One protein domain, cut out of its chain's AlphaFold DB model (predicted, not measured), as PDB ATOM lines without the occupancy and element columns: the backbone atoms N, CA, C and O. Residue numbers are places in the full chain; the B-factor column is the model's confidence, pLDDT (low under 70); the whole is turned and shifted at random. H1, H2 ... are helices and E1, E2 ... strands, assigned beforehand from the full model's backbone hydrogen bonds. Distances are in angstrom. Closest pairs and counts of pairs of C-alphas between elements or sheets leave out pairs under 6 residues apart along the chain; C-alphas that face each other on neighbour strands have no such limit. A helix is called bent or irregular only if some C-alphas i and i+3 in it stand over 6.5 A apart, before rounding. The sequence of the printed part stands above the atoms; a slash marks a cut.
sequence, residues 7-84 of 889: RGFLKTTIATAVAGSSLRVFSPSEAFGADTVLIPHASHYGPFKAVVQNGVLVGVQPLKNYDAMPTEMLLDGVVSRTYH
ATOM      1  N   ARG A   7     -62.554 -17.188  -4.236       41.44
ATOM      2  CA  ARG A   7     -61.282 -17.249  -4.971       41.44
ATOM      3  C   ARG A   7     -60.172 -16.391  -4.345       41.44
ATOM      4  O   ARG A   7     -59.031 -16.836  -4.332       41.44
ATOM      5  N   GLY A   8     -60.496 -15.211  -3.810       43.31
ATOM      6  CA  GLY A   8     -59.548 -14.362  -3.080       43.31
ATOM      7  C   GLY A   8     -59.145 -14.982  -1.742       43.31
ATOM      8  O   GLY A   8     -57.961 -15.150  -1.478       43.31
ATOM      9  N   PHE A   9     -60.128 -15.443  -0.958       43.44
ATOM     10  CA  PHE A   9     -59.887 -16.076   0.346       43.44
ATOM     11  C   PHE A   9     -59.026 -17.350   0.242       43.44
ATOM     12  O   PHE A   9     -58.088 -17.536   1.019       43.44
ATOM     13  N   LEU A  10     -59.283 -18.209  -0.754       38.28
ATOM     14  CA  LEU A  10     -58.478 -19.414  -0.997       38.28
ATOM     15  C   LEU A  10     -57.028 -19.086  -1.392       38.28
ATOM     16  O   LEU A  10     -56.117 -19.736  -0.889       38.28
ATOM     17  N   LYS A  11     -56.787 -18.053  -2.212       45.16
ATOM     18  CA  LYS A  11     -55.426 -17.641  -2.606       45.16
ATOM     19  C   LYS A  11     -54.607 -17.105  -1.428       45.16
ATOM     20  O   LYS A  11     -53.453 -17.494  -1.267       45.16
ATOM     21  N   THR A  12     -55.204 -16.280  -0.562       43.06
ATOM     22  CA  THR A  12     -54.522 -15.759   0.639       43.06
ATOM     23  C   THR A  12     -54.204 -16.877   1.639       43.06
ATOM     24  O   THR A  12     -53.133 -16.891   2.246       43.06
ATOM     25  N   THR A  13     -55.104 -17.856   1.777       44.44
ATOM     26  CA  THR A  13     -54.913 -19.001   2.683       44.44
ATOM     27  C   THR A  13     -53.841 -19.966   2.157       44.44
ATOM     28  O   THR A  13     -53.015 -20.435   2.936       44.44
ATOM     29  N   ILE A  14     -53.776 -20.196   0.836       42.50
ATOM     30  CA  ILE A  14     -52.736 -21.022   0.194       42.50
ATOM     31  C   ILE A  14     -51.352 -20.370   0.317       42.50
ATOM     32  O   ILE A  14     -50.411 -21.058   0.695       42.50
ATOM     33  N   ALA A  15     -51.217 -19.054   0.110       46.78
ATOM     34  CA  ALA A  15     -49.942 -18.355   0.320       46.78
ATOM     35  C   ALA A  15     -49.424 -18.491   1.769       46.78
ATOM     36  O   ALA A  15     -48.223 -18.594   1.998       46.78
ATOM     37  N   THR A  16     -50.337 -18.563   2.746       42.59
ATOM     38  CA  THR A  16     -49.990 -18.768   4.163       42.59
ATOM     39  C   THR A  16     -49.638 -20.234   4.471       42.59
ATOM     40  O   THR A  16     -48.819 -20.495   5.345       42.59
ATOM     41  N   ALA A  17     -50.213 -21.200   3.741       36.84
ATOM     42  CA  ALA A  17     -49.953 -22.634   3.907       36.84
ATOM     43  C   ALA A  17     -48.684 -23.124   3.175       36.84
ATOM     44  O   ALA A  17     -47.976 -23.988   3.689       36.84
ATOM     45  N   VAL A  18     -48.348 -22.546   2.013       42.25
ATOM     46  CA  VAL A  18     -47.119 -22.850   1.245       42.25
ATOM     47  C   VAL A  18     -45.856 -22.379   1.982       42.25
ATOM     48  O   VAL A  18     -44.786 -22.949   1.785       42.25
ATOM     49  N   ALA A  19     -45.979 -21.446   2.933       39.84
ATOM     50  CA  ALA A  19     -44.899 -21.078   3.852       39.84
ATOM     51  C   ALA A  19     -44.387 -22.254   4.723       39.84
ATOM     52  O   ALA A  19     -43.308 -22.155   5.302       39.84
ATOM     53  N   GLY A  20     -45.136 -23.366   4.818       35.12
ATOM     54  CA  GLY A  20     -44.719 -24.596   5.505       35.12
ATOM     55  C   GLY A  20     -43.905 -25.578   4.650       35.12
ATOM     56  O   GLY A  20     -43.272 -26.481   5.193       35.12
ATOM     57  N   SER A  21     -43.887 -25.412   3.324       38.53
ATOM     58  CA  SER A  21     -43.008 -26.152   2.410       38.53
ATOM     59  C   SER A  21     -41.738 -25.340   2.174       38.53
ATOM     60  O   SER A  21     -41.817 -24.184   1.779       38.53
ATOM     61  N   SER A  22     -40.575 -25.946   2.437       43.84
ATOM     62  CA  SER A  22     -39.232 -25.360   2.283       43.84
ATOM     63  C   SER A  22     -39.134 -24.417   1.079       43.84
ATOM     64  O   SER A  22     -39.190 -24.901  -0.053       43.84
ATOM     65  N   LEU A  23     -38.971 -23.116   1.337       54.78
ATOM     66  CA  LEU A  23     -38.546 -22.116   0.355       54.78
ATOM     67  C   LEU A  23     -37.195 -22.553  -0.231       54.78
ATOM     68  O   LEU A  23     -36.341 -23.041   0.515       54.78
ATOM     69  N   ARG A  24     -37.018 -22.454  -1.553       61.78
ATOM     70  CA  ARG A  24     -35.841 -23.000  -2.249       61.78
ATOM     71  C   ARG A  24     -35.276 -22.010  -3.256       61.78
ATOM     72  O   ARG A  24     -36.013 -21.346  -3.980       61.78
ATOM     73  N   VAL A  25     -33.949 -21.976  -3.328       61.97
ATOM     74  CA  VAL A  25     -33.222 -21.420  -4.470       61.97
ATOM     75  C   VAL A  25     -33.244 -22.468  -5.576       61.97
ATOM     76  O   VAL A  25     -32.833 -23.609  -5.353       61.97
ATOM     77  N   PHE A  26     -33.729 -22.087  -6.753       71.50
ATOM     78  CA  PHE A  26     -33.861 -22.995  -7.891       71.50
ATOM     79  C   PHE A  26     -32.675 -22.844  -8.848       71.50
ATOM     80  O   PHE A  26     -32.162 -21.739  -9.064       71.50
ATOM     81  N   SER A  27     -32.233 -23.950  -9.448       63.41
ATOM     82  CA  SER A  27     -31.187 -23.888 -10.480       63.41
ATOM     83  C   SER A  27     -31.743 -23.242 -11.753       63.41
ATOM     84  O   SER A  27     -32.883 -23.540 -12.112       63.41
ATOM     85  N   PRO A  28     -30.961 -22.447 -12.511       64.31
ATOM     86  CA  PRO A  28     -31.370 -21.973 -13.838       64.31
ATOM     87  C   PRO A  28     -31.751 -23.094 -14.821       64.31
ATOM     88  O   PRO A  28     -32.487 -22.850 -15.769       64.31
ATOM     89  N   SER A  29     -31.252 -24.317 -14.608       66.12
ATOM     90  CA  SER A  29     -31.526 -25.494 -15.446       66.12
ATOM     91  C   SER A  29     -32.708 -26.343 -14.965       66.12
ATOM     92  O   SER A  29     -32.901 -27.454 -15.455       66.12
ATOM     93  N   GLU A  30     -33.431 -25.897 -13.940       74.50
ATOM     94  CA  GLU A  30     -34.511 -26.675 -13.343       74.50
ATOM     95  C   GLU A  30     -35.760 -26.675 -14.230       74.50
ATOM     96  O   GLU A  30     -36.193 -25.631 -14.718       74.50
ATOM     97  N   ALA A  31     -36.321 -27.863 -14.462       69.00
ATOM     98  CA  ALA A  31     -37.538 -28.036 -15.242       69.00
ATOM     99  C   ALA A  31     -38.756 -27.975 -14.315       69.00
ATOM    100  O   ALA A  31     -38.832 -28.727 -13.342       69.00
ATOM    101  N   PHE A  32     -39.722 -27.114 -14.638       80.12
ATOM    102  CA  PHE A  32     -40.943 -26.964 -13.853       80.12
ATOM    103  C   PHE A  32     -42.165 -27.557 -14.556       80.12
ATOM    104  O   PHE A  32     -42.209 -27.676 -15.782       80.12
ATOM    105  N   GLY A  33     -43.168 -27.929 -13.760       76.06
ATOM    106  CA  GLY A  33     -44.483 -28.320 -14.260       76.06
ATOM    107  C   GLY A  33     -45.252 -27.139 -14.860       76.06
ATOM    108  O   GLY A  33     -44.881 -25.978 -14.700       76.06
ATOM    109  N   ALA A  34     -46.368 -27.438 -15.530       78.12
ATOM    110  CA  ALA A  34     -47.220 -26.432 -16.177       78.12
ATOM    111  C   ALA A  34     -47.887 -25.436 -15.200       78.12
ATOM    112  O   ALA A  34     -48.457 -24.438 -15.629       78.12
ATOM    113  N   ASP A  35     -47.843 -25.707 -13.896       84.19
ATOM    114  CA  ASP A  35     -48.381 -24.874 -12.815       84.19
ATOM    115  C   ASP A  35     -47.398 -23.799 -12.314       84.19
ATOM    116  O   ASP A  35     -47.732 -23.031 -11.404       84.19
ATOM    117  N   THR A  36     -46.199 -23.746 -12.898       90.44
ATOM    118  CA  THR A  36     -45.126 -22.826 -12.522       90.44
ATOM    119  C   THR A  36     -44.746 -21.920 -13.687       90.44
ATOM    120  O   THR A  36     -44.560 -22.379 -14.813       90.44
ATOM    121  N   VAL A  37     -44.584 -20.627 -13.410       93.38
ATOM    122  CA  VAL A  37     -44.134 -19.628 -14.385       93.38
ATOM    123  C   VAL A  37     -42.873 -18.926 -13.897       93.38
ATOM    124  O   VAL A  37     -42.707 -18.673 -12.702       93.38
ATOM    125  N   LEU A  38     -41.987 -18.606 -14.843       94.88
ATOM    126  CA  LEU A  38     -40.794 -17.802 -14.608       94.88
ATOM    127  C   LEU A  38     -41.042 -16.379 -15.098       94.88
ATOM    128  O   LEU A  38     -41.356 -16.176 -16.270       94.88
ATOM    129  N   ILE A  39     -40.897 -15.401 -14.210       97.19
ATOM    130  CA  ILE A  39     -41.173 -13.991 -14.515       97.19
ATOM    131  C   ILE A  39     -39.896 -13.185 -14.271       97.19
ATOM    132  O   ILE A  39     -39.399 -13.202 -13.145       97.19
ATOM    133  N   PRO A  40     -39.328 -12.497 -15.278       96.94
ATOM    134  CA  PRO A  40     -38.142 -11.687 -15.051       96.94
ATOM    135  C   PRO A  40     -38.475 -10.462 -14.195       96.94
ATOM    136  O   PRO A  40     -39.512  -9.820 -14.369       96.94
ATOM    137  N   HIS A  41     -37.593 -10.161 -13.251       98.00
ATOM    138  CA  HIS A  41     -37.715  -9.044 -12.330       98.00
ATOM    139  C   HIS A  41     -36.326  -8.580 -11.876       98.00
ATOM    140  O   HIS A  41     -35.319  -9.269 -12.059       98.00
ATOM    141  N   ALA A  42     -36.257  -7.417 -11.237       97.38
ATOM    142  CA  ALA A  42     -35.025  -6.919 -10.647       97.38
ATOM    143  C   ALA A  42     -35.300  -6.096  -9.385       97.38
ATOM    144  O   ALA A  42     -36.424  -5.673  -9.119       97.38
ATOM    145  N   SER A  43     -34.274  -5.905  -8.564       96.94
ATOM    146  CA  SER A  43     -34.376  -5.195  -7.287       96.94
ATOM    147  C   SER A  43     -33.042  -4.546  -6.919       96.94
ATOM    148  O   SER A  43     -32.044  -4.784  -7.590       96.94
ATOM    149  N   HIS A  44     -32.994  -3.826  -5.793       96.44
ATOM    150  CA  HIS A  44     -31.737  -3.338  -5.204       96.44
ATOM    151  C   HIS A  44     -30.734  -4.441  -4.847       96.44
ATOM    152  O   HIS A  44     -29.603  -4.128  -4.496       96.44
ATOM    153  N   TYR A  45     -31.155  -5.708  -4.875       95.81
ATOM    154  CA  TYR A  45     -30.343  -6.869  -4.512       95.81
ATOM    155  C   TYR A  45     -29.833  -7.642  -5.735       95.81
ATOM    156  O   TYR A  45     -29.077  -8.596  -5.561       95.81
ATOM    157  N   GLY A  46     -30.276  -7.263  -6.939       96.12
ATOM    158  CA  GLY A  46     -29.872  -7.863  -8.210       96.12
ATOM    159  C   GLY A  46     -31.043  -8.301  -9.106       96.12
ATOM    160  O   GLY A  46     -32.215  -8.231  -8.698       96.12
ATOM    161  N   PRO A  47     -30.734  -8.725 -10.345       97.19
ATOM    162  CA  PRO A  47     -31.687  -9.215 -11.337       97.19
ATOM    163  C   PRO A  47     -31.958 -10.728 -11.194       97.19
ATOM    164  O   PRO A  47     -31.064 -11.535 -10.924       97.19
ATOM    165  N   PHE A  48     -33.209 -11.147 -11.400       96.81
ATOM    166  CA  PHE A  48     -33.630 -12.538 -11.217       96.81
ATOM    167  C   PHE A  48     -34.845 -12.917 -12.073       96.81
ATOM    168  O   PHE A  48     -35.578 -12.072 -12.578       96.81
ATOM    169  N   LYS A  49     -35.101 -14.219 -12.201       96.62
ATOM    170  CA  LYS A  49     -36.408 -14.751 -12.598       96.62
ATOM    171  C   LYS A  49     -37.131 -15.245 -11.353       96.62
ATOM    172  O   LYS A  49     -36.627 -16.108 -10.639       96.62
ATOM    173  N   ALA A  50     -38.298 -14.690 -11.071       96.69
ATOM    174  CA  ALA A  50     -39.167 -15.171 -10.014       96.69
ATOM    175  C   ALA A  50     -39.779 -16.519 -10.404       96.69
ATOM    176  O   ALA A  50     -40.270 -16.665 -11.523       96.69
ATOM    177  N   VAL A  51     -39.778 -17.477  -9.478       96.12
ATOM    178  CA  VAL A  51     -40.415 -18.789  -9.642       96.12
ATOM    179  C   VAL A  51     -41.769 -18.742  -8.949       96.12
ATOM    180  O   VAL A  51     -41.842 -18.685  -7.719       96.12
ATOM    181  N   VAL A  52     -42.844 -18.727  -9.736       94.81
ATOM    182  CA  VAL A  52     -44.210 -18.565  -9.229       94.81
ATOM    183  C   VAL A  52     -45.011 -19.824  -9.500       94.81
ATOM    184  O   VAL A  52     -45.271 -20.150 -10.654       94.81
ATOM    185  N   GLN A  53     -45.442 -20.502  -8.441       92.25
ATOM    186  CA  GLN A  53     -46.270 -21.702  -8.518       92.25
ATOM    187  C   GLN A  53     -47.680 -21.375  -8.024       92.25
ATOM    188  O   GLN A  53     -47.857 -20.874  -6.913       92.25
ATOM    189  N   ASN A  54     -48.702 -21.634  -8.846       88.06
ATOM    190  CA  ASN A  54     -50.106 -21.346  -8.509       88.06
ATOM    191  C   ASN A  54     -50.364 -19.894  -8.031       88.06
ATOM    192  O   ASN A  54     -51.238 -19.643  -7.197       88.06
ATOM    193  N   GLY A  55     -49.608 -18.926  -8.562       88.19
ATOM    194  CA  GLY A  55     -49.708 -17.504  -8.204       88.19
ATOM    195  C   GLY A  55     -49.001 -17.106  -6.901       88.19
ATOM    196  O   GLY A  55     -49.208 -15.992  -6.424       88.19
ATOM    197  N   VAL A  56     -48.187 -17.991  -6.322       90.19
ATOM    198  CA  VAL A  56     -47.368 -17.733  -5.128       90.19
ATOM    199  C   VAL A  56     -45.891 -17.760  -5.515       90.19
ATOM    200  O   VAL A  56     -45.447 -18.680  -6.198       90.19
ATOM    201  N   LEU A  57     -45.124 -16.767  -5.069       93.31
ATOM    202  CA  LEU A  57     -43.671 -16.749  -5.192       93.31
ATOM    203  C   LEU A  57     -43.078 -17.833  -4.284       93.31
ATOM    204  O   LEU A  57     -43.166 -17.730  -3.062       93.31
ATOM    205  N   VAL A  58     -42.461 -18.852  -4.874       91.69
ATOM    206  CA  VAL A  58     -41.860 -19.978  -4.132       91.69
ATOM    207  C   VAL A  58     -40.332 -19.956  -4.142       91.69
ATOM    208  O   VAL A  58     -39.703 -20.657  -3.351       91.69
ATOM    209  N   GLY A  59     -39.729 -19.131  -4.999       92.38
ATOM    210  CA  GLY A  59     -38.283 -18.952  -5.072       92.38
ATOM    211  C   GLY A  59     -37.861 -17.958  -6.148       92.38
ATOM    212  O   GLY A  59     -38.692 -17.370  -6.842       92.38
ATOM    213  N   VAL A  60     -36.552 -17.791  -6.303       93.88
ATOM    214  CA  VAL A  60     -35.944 -16.973  -7.360       93.88
ATOM    215  C   VAL A  60     -34.803 -17.736  -8.035       93.88
ATOM    216  O   VAL A  60     -34.136 -18.560  -7.408       93.88
ATOM    217  N   GLN A  61     -34.572 -17.452  -9.315       93.88
ATOM    218  CA  GLN A  61     -33.398 -17.874 -10.077       93.88
ATOM    219  C   GLN A  61     -32.556 -16.631 -10.402       93.88
ATOM    220  O   GLN A  61     -33.027 -15.771 -11.149       93.88
ATOM    221  N   PRO A  62     -31.327 -16.497  -9.881       93.12
ATOM    222  CA  PRO A  62     -30.488 -15.347 -10.201       93.12
ATOM    223  C   PRO A  62     -30.060 -15.368 -11.673       93.12
ATOM    224  O   PRO A  62     -29.765 -16.428 -12.238       93.12
ATOM    225  N   LEU A  63     -29.959 -14.192 -12.289       93.06
ATOM    226  CA  LEU A  63     -29.469 -14.042 -13.659       93.06
ATOM    227  C   LEU A  63     -27.931 -14.033 -13.677       93.06
ATOM    228  O   LEU A  63     -27.320 -12.998 -13.893       93.06
ATOM    229  N   LYS A  64     -27.292 -15.193 -13.471       87.50
ATOM    230  CA  LYS A  64     -25.822 -15.327 -13.296       87.50
ATOM    231  C   LYS A  64     -24.947 -14.776 -14.432       87.50
ATOM    232  O   LYS A  64     -23.775 -14.504 -14.210       87.50
ATOM    233  N   ASN A  65     -25.487 -14.648 -15.644       89.06
ATOM    234  CA  ASN A  65     -24.759 -14.037 -16.763       89.06
ATOM    235  C   ASN A  65     -24.692 -12.508 -16.644       89.06
ATOM    236  O   ASN A  65     -23.824 -11.888 -17.244       89.06
ATOM    237  N   TYR A  66     -25.605 -11.922 -15.873       92.62
ATOM    238  CA  TYR A  66     -25.710 -10.489 -15.637       92.62
ATOM    239  C   TYR A  66     -25.248 -10.111 -14.230       92.62
ATOM    240  O   TYR A  66     -24.634  -9.071 -14.067       92.62
ATOM    241  N   ASP A  67     -25.477 -10.969 -13.239       94.31
ATOM    242  CA  ASP A  67     -25.078 -10.761 -11.852       94.31
ATOM    243  C   ASP A  67     -23.891 -11.663 -11.476       94.31
ATOM    244  O   ASP A  67     -24.029 -12.889 -11.390       94.31
ATOM    245  N   ALA A  68     -22.727 -11.054 -11.233       94.12
ATOM    246  CA  ALA A  68     -21.504 -11.775 -10.885       94.12
ATOM    247  C   ALA A  68     -21.461 -12.265  -9.423       94.12
ATOM    248  O   ALA A  68     -20.640 -13.130  -9.098       94.12
ATOM    249  N   MET A  69     -22.311 -11.737  -8.535       93.19
ATOM    250  CA  MET A  69     -22.361 -12.133  -7.125       93.19
ATOM    251  C   MET A  69     -23.772 -11.983  -6.513       93.19
ATOM    252  O   MET A  69     -23.968 -11.151  -5.623       93.19
ATOM    253  N   PRO A  70     -24.745 -12.829  -6.907       93.88
ATOM    254  CA  PRO A  70     -26.077 -12.818  -6.306       93.88
ATOM    255  C   PRO A  70     -26.021 -12.978  -4.783       93.88
ATOM    256  O   PRO A  70     -25.340 -13.868  -4.269       93.88
ATOM    257  N   THR A  71     -26.755 -12.134  -4.058       94.25
ATOM    258  CA  THR A  71     -26.685 -12.053  -2.589       94.25
ATOM    259  C   THR A  71     -27.790 -12.853  -1.898       94.25
ATOM    260  O   THR A  71     -28.857 -13.088  -2.457       94.25
ATOM    261  N   GLU A  72     -27.606 -13.201  -0.626       94.50
ATOM    262  CA  GLU A  72     -28.633 -13.843   0.208       94.50
ATOM    263  C   GLU A  72     -29.879 -12.958   0.381       94.50
ATOM    264  O   GLU A  72     -30.993 -13.461   0.533       94.50
ATOM    265  N   MET A  73     -29.719 -11.631   0.302       95.94
ATOM    266  CA  MET A  73     -30.849 -10.699   0.284       95.94
ATOM    267  C   MET A  73     -31.738 -10.910  -0.944       95.94
ATOM    268  O   MET A  73     -32.959 -10.861  -0.807       95.94
ATOM    269  N   LEU A  74     -31.144 -11.198  -2.106       95.81
ATOM    270  CA  LEU A  74     -31.868 -11.559  -3.322       95.81
ATOM    271  C   LEU A  74     -32.462 -12.968  -3.224       95.81
ATOM    272  O   LEU A  74     -33.656 -13.148  -3.456       95.81
ATOM    273  N   LEU A  75     -31.624 -13.950  -2.885       92.50
ATOM    274  CA  LEU A  75     -31.951 -15.374  -2.982       92.50
ATOM    275  C   LEU A  75     -32.999 -15.819  -1.951       92.50
ATOM    276  O   LEU A  75     -33.951 -16.509  -2.311       92.50
ATOM    277  N   ASP A  76     -32.862 -15.365  -0.703       91.62
ATOM    278  CA  ASP A  76     -33.711 -15.789   0.418       91.62
ATOM    279  C   ASP A  76     -34.495 -14.618   1.035       91.62
ATOM    280  O   ASP A  76     -35.644 -14.765   1.474       91.62
ATOM    281  N   GLY A  77     -33.890 -13.426   1.070       94.62
ATOM    282  CA  GLY A  77     -34.480 -12.226   1.664       94.62
ATOM    283  C   GLY A  77     -35.766 -11.788   0.968       94.62
ATOM    284  O   GLY A  77     -36.782 -11.598   1.638       94.62
ATOM    285  N   VAL A  78     -35.753 -11.688  -0.366       95.19
ATOM    286  CA  VAL A  78     -36.930 -11.307  -1.169       95.19
ATOM    287  C   VAL A  78     -38.107 -12.222  -0.848       95.19
ATOM    288  O   VAL A  78     -39.163 -11.742  -0.448       95.19
ATOM    289  N   VAL A  79     -37.913 -13.539  -0.941       91.94
ATOM    290  CA  VAL A  79     -38.987 -14.524  -0.753       91.94
ATOM    291  C   VAL A  79     -39.502 -14.528   0.687       91.94
ATOM    292  O   VAL A  79     -40.711 -14.440   0.910       91.94
ATOM    293  N   SER A  80     -38.601 -14.580   1.676       92.38
ATOM    294  CA  SER A  80     -38.984 -14.623   3.095       92.38
ATOM    295  C   SER A  80     -39.707 -13.357   3.553       92.38
ATOM    296  O   SER A  80     -40.595 -13.422   4.406       92.38
ATOM    297  N   ARG A  81     -39.357 -12.204   2.976       93.38
ATOM    298  CA  ARG A  81     -39.984 -10.933   3.313       93.38
ATOM    299  C   ARG A  81     -41.377 -10.821   2.705       93.38
ATOM    300  O   ARG A  81     -42.267 -10.402   3.434       93.38
ATOM    301  N   THR A  82     -41.589 -11.218   1.445       92.88
ATOM    302  CA  THR A  82     -42.843 -11.020   0.677       92.88
ATOM    303  C   THR A  82     -44.117 -11.351   1.456       92.88
ATOM    304  O   THR A  82     -45.079 -10.586   1.413       92.88
ATOM    305  N   TYR A  83     -44.118 -12.448   2.214       89.12
ATOM    306  CA  TYR A  83     -45.290 -12.918   2.963       89.12
ATOM    307  C   TYR A  83     -45.174 -12.731   4.480       89.12
ATOM    308  O   TYR A  83     -45.937 -13.331   5.238       89.12
ATOM    309  N   HIS A  84     -44.227 -11.910   4.941       95.00
ATOM    310  CA  HIS A  84     -43.988 -11.715   6.366       95.00
ATOM    311  C   HIS A  84     -45.238 -11.145   7.074       95.00
ATOM    312  O   HIS A  84     -45.895 -10.254   6.525       95.00
TER     313      HIS A  84
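Overview. This is residues 7 to 84 of the 889 residues of the protein "Trimethylamine-N-oxide reductase (Cytochrome c)" of Paracandidimonas soli (UniProt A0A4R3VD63). A strongly twisted sheet of three strands is covered on one face by the helix H2, making two layers, a sheet with a helix over it. H1 lies at one end of the long axis and only grazes the sheet, and the long link of residues 19 to 35 loops from it to E1. The printed part has 78 residues, in the order H1 E1 E2 E3 H2; the class is mixed, helices and strands. The antiparallel sheet, E1 - E2 - E3, is a meander, each strand the antiparallel neighbour of the one before. The whole is compact, radius of gyration of the C-alphas 12.7 A, with spans of 40 by 27 by 19 A.

Arrangement. Start at the inner strand E2, residues 46 to 53. It forms a hairpin with E1, residues 36 to 43, where N 39 and O 50 are 3.0 A apart, and another with E3, residues 56 to 62, where N 51 and O 59 are 2.9 A apart. H2, residues 72 to 82, is on the sheet at a height of 8.3 A, over E2 and, only just, over E3, on which 3 of its C-alphas fall; it runs slantwise to the strands, at 46 degrees to E2 on the local plane. Its closest C-alphas with E3 are those of Leu 75 and Val 60, 6.1 A apart. H1, residues 7 to 18, only grazes the sheet, the C-alphas of Ala 15 and Val 56 being 6.1 A apart; H1 and H2 are apart. Every O i to N i+4 pair is within hydrogen-bond range in H1, but 5 of 7 in H2.

Along the chain. Find C-alpha 36 at (-45.126, -22.826, -12.522); from there E1 runs 21.3 A and bends by 53 degrees at residue 40. E2 measures 21.5 A and E3 17.8 A. H1 begins at C-alpha 7, (-61.282, -17.249, -4.971), and is 16.4 A long. H2, 14.5 A, ends at C-alpha 82, (-42.843, -11.020, 0.677), and is only just irregular: C-alphas 75 and 78 are 6.7 A apart.

Size, cuts and confidence. The two C-alphas farthest apart, those of Arg 7 and Ala 68, are 40.6 A apart. The printed part has no cut; the link from H1 to E1 is long. Look for pLDDT under 70 at residues 7 to 25, 27 to 29 and 31.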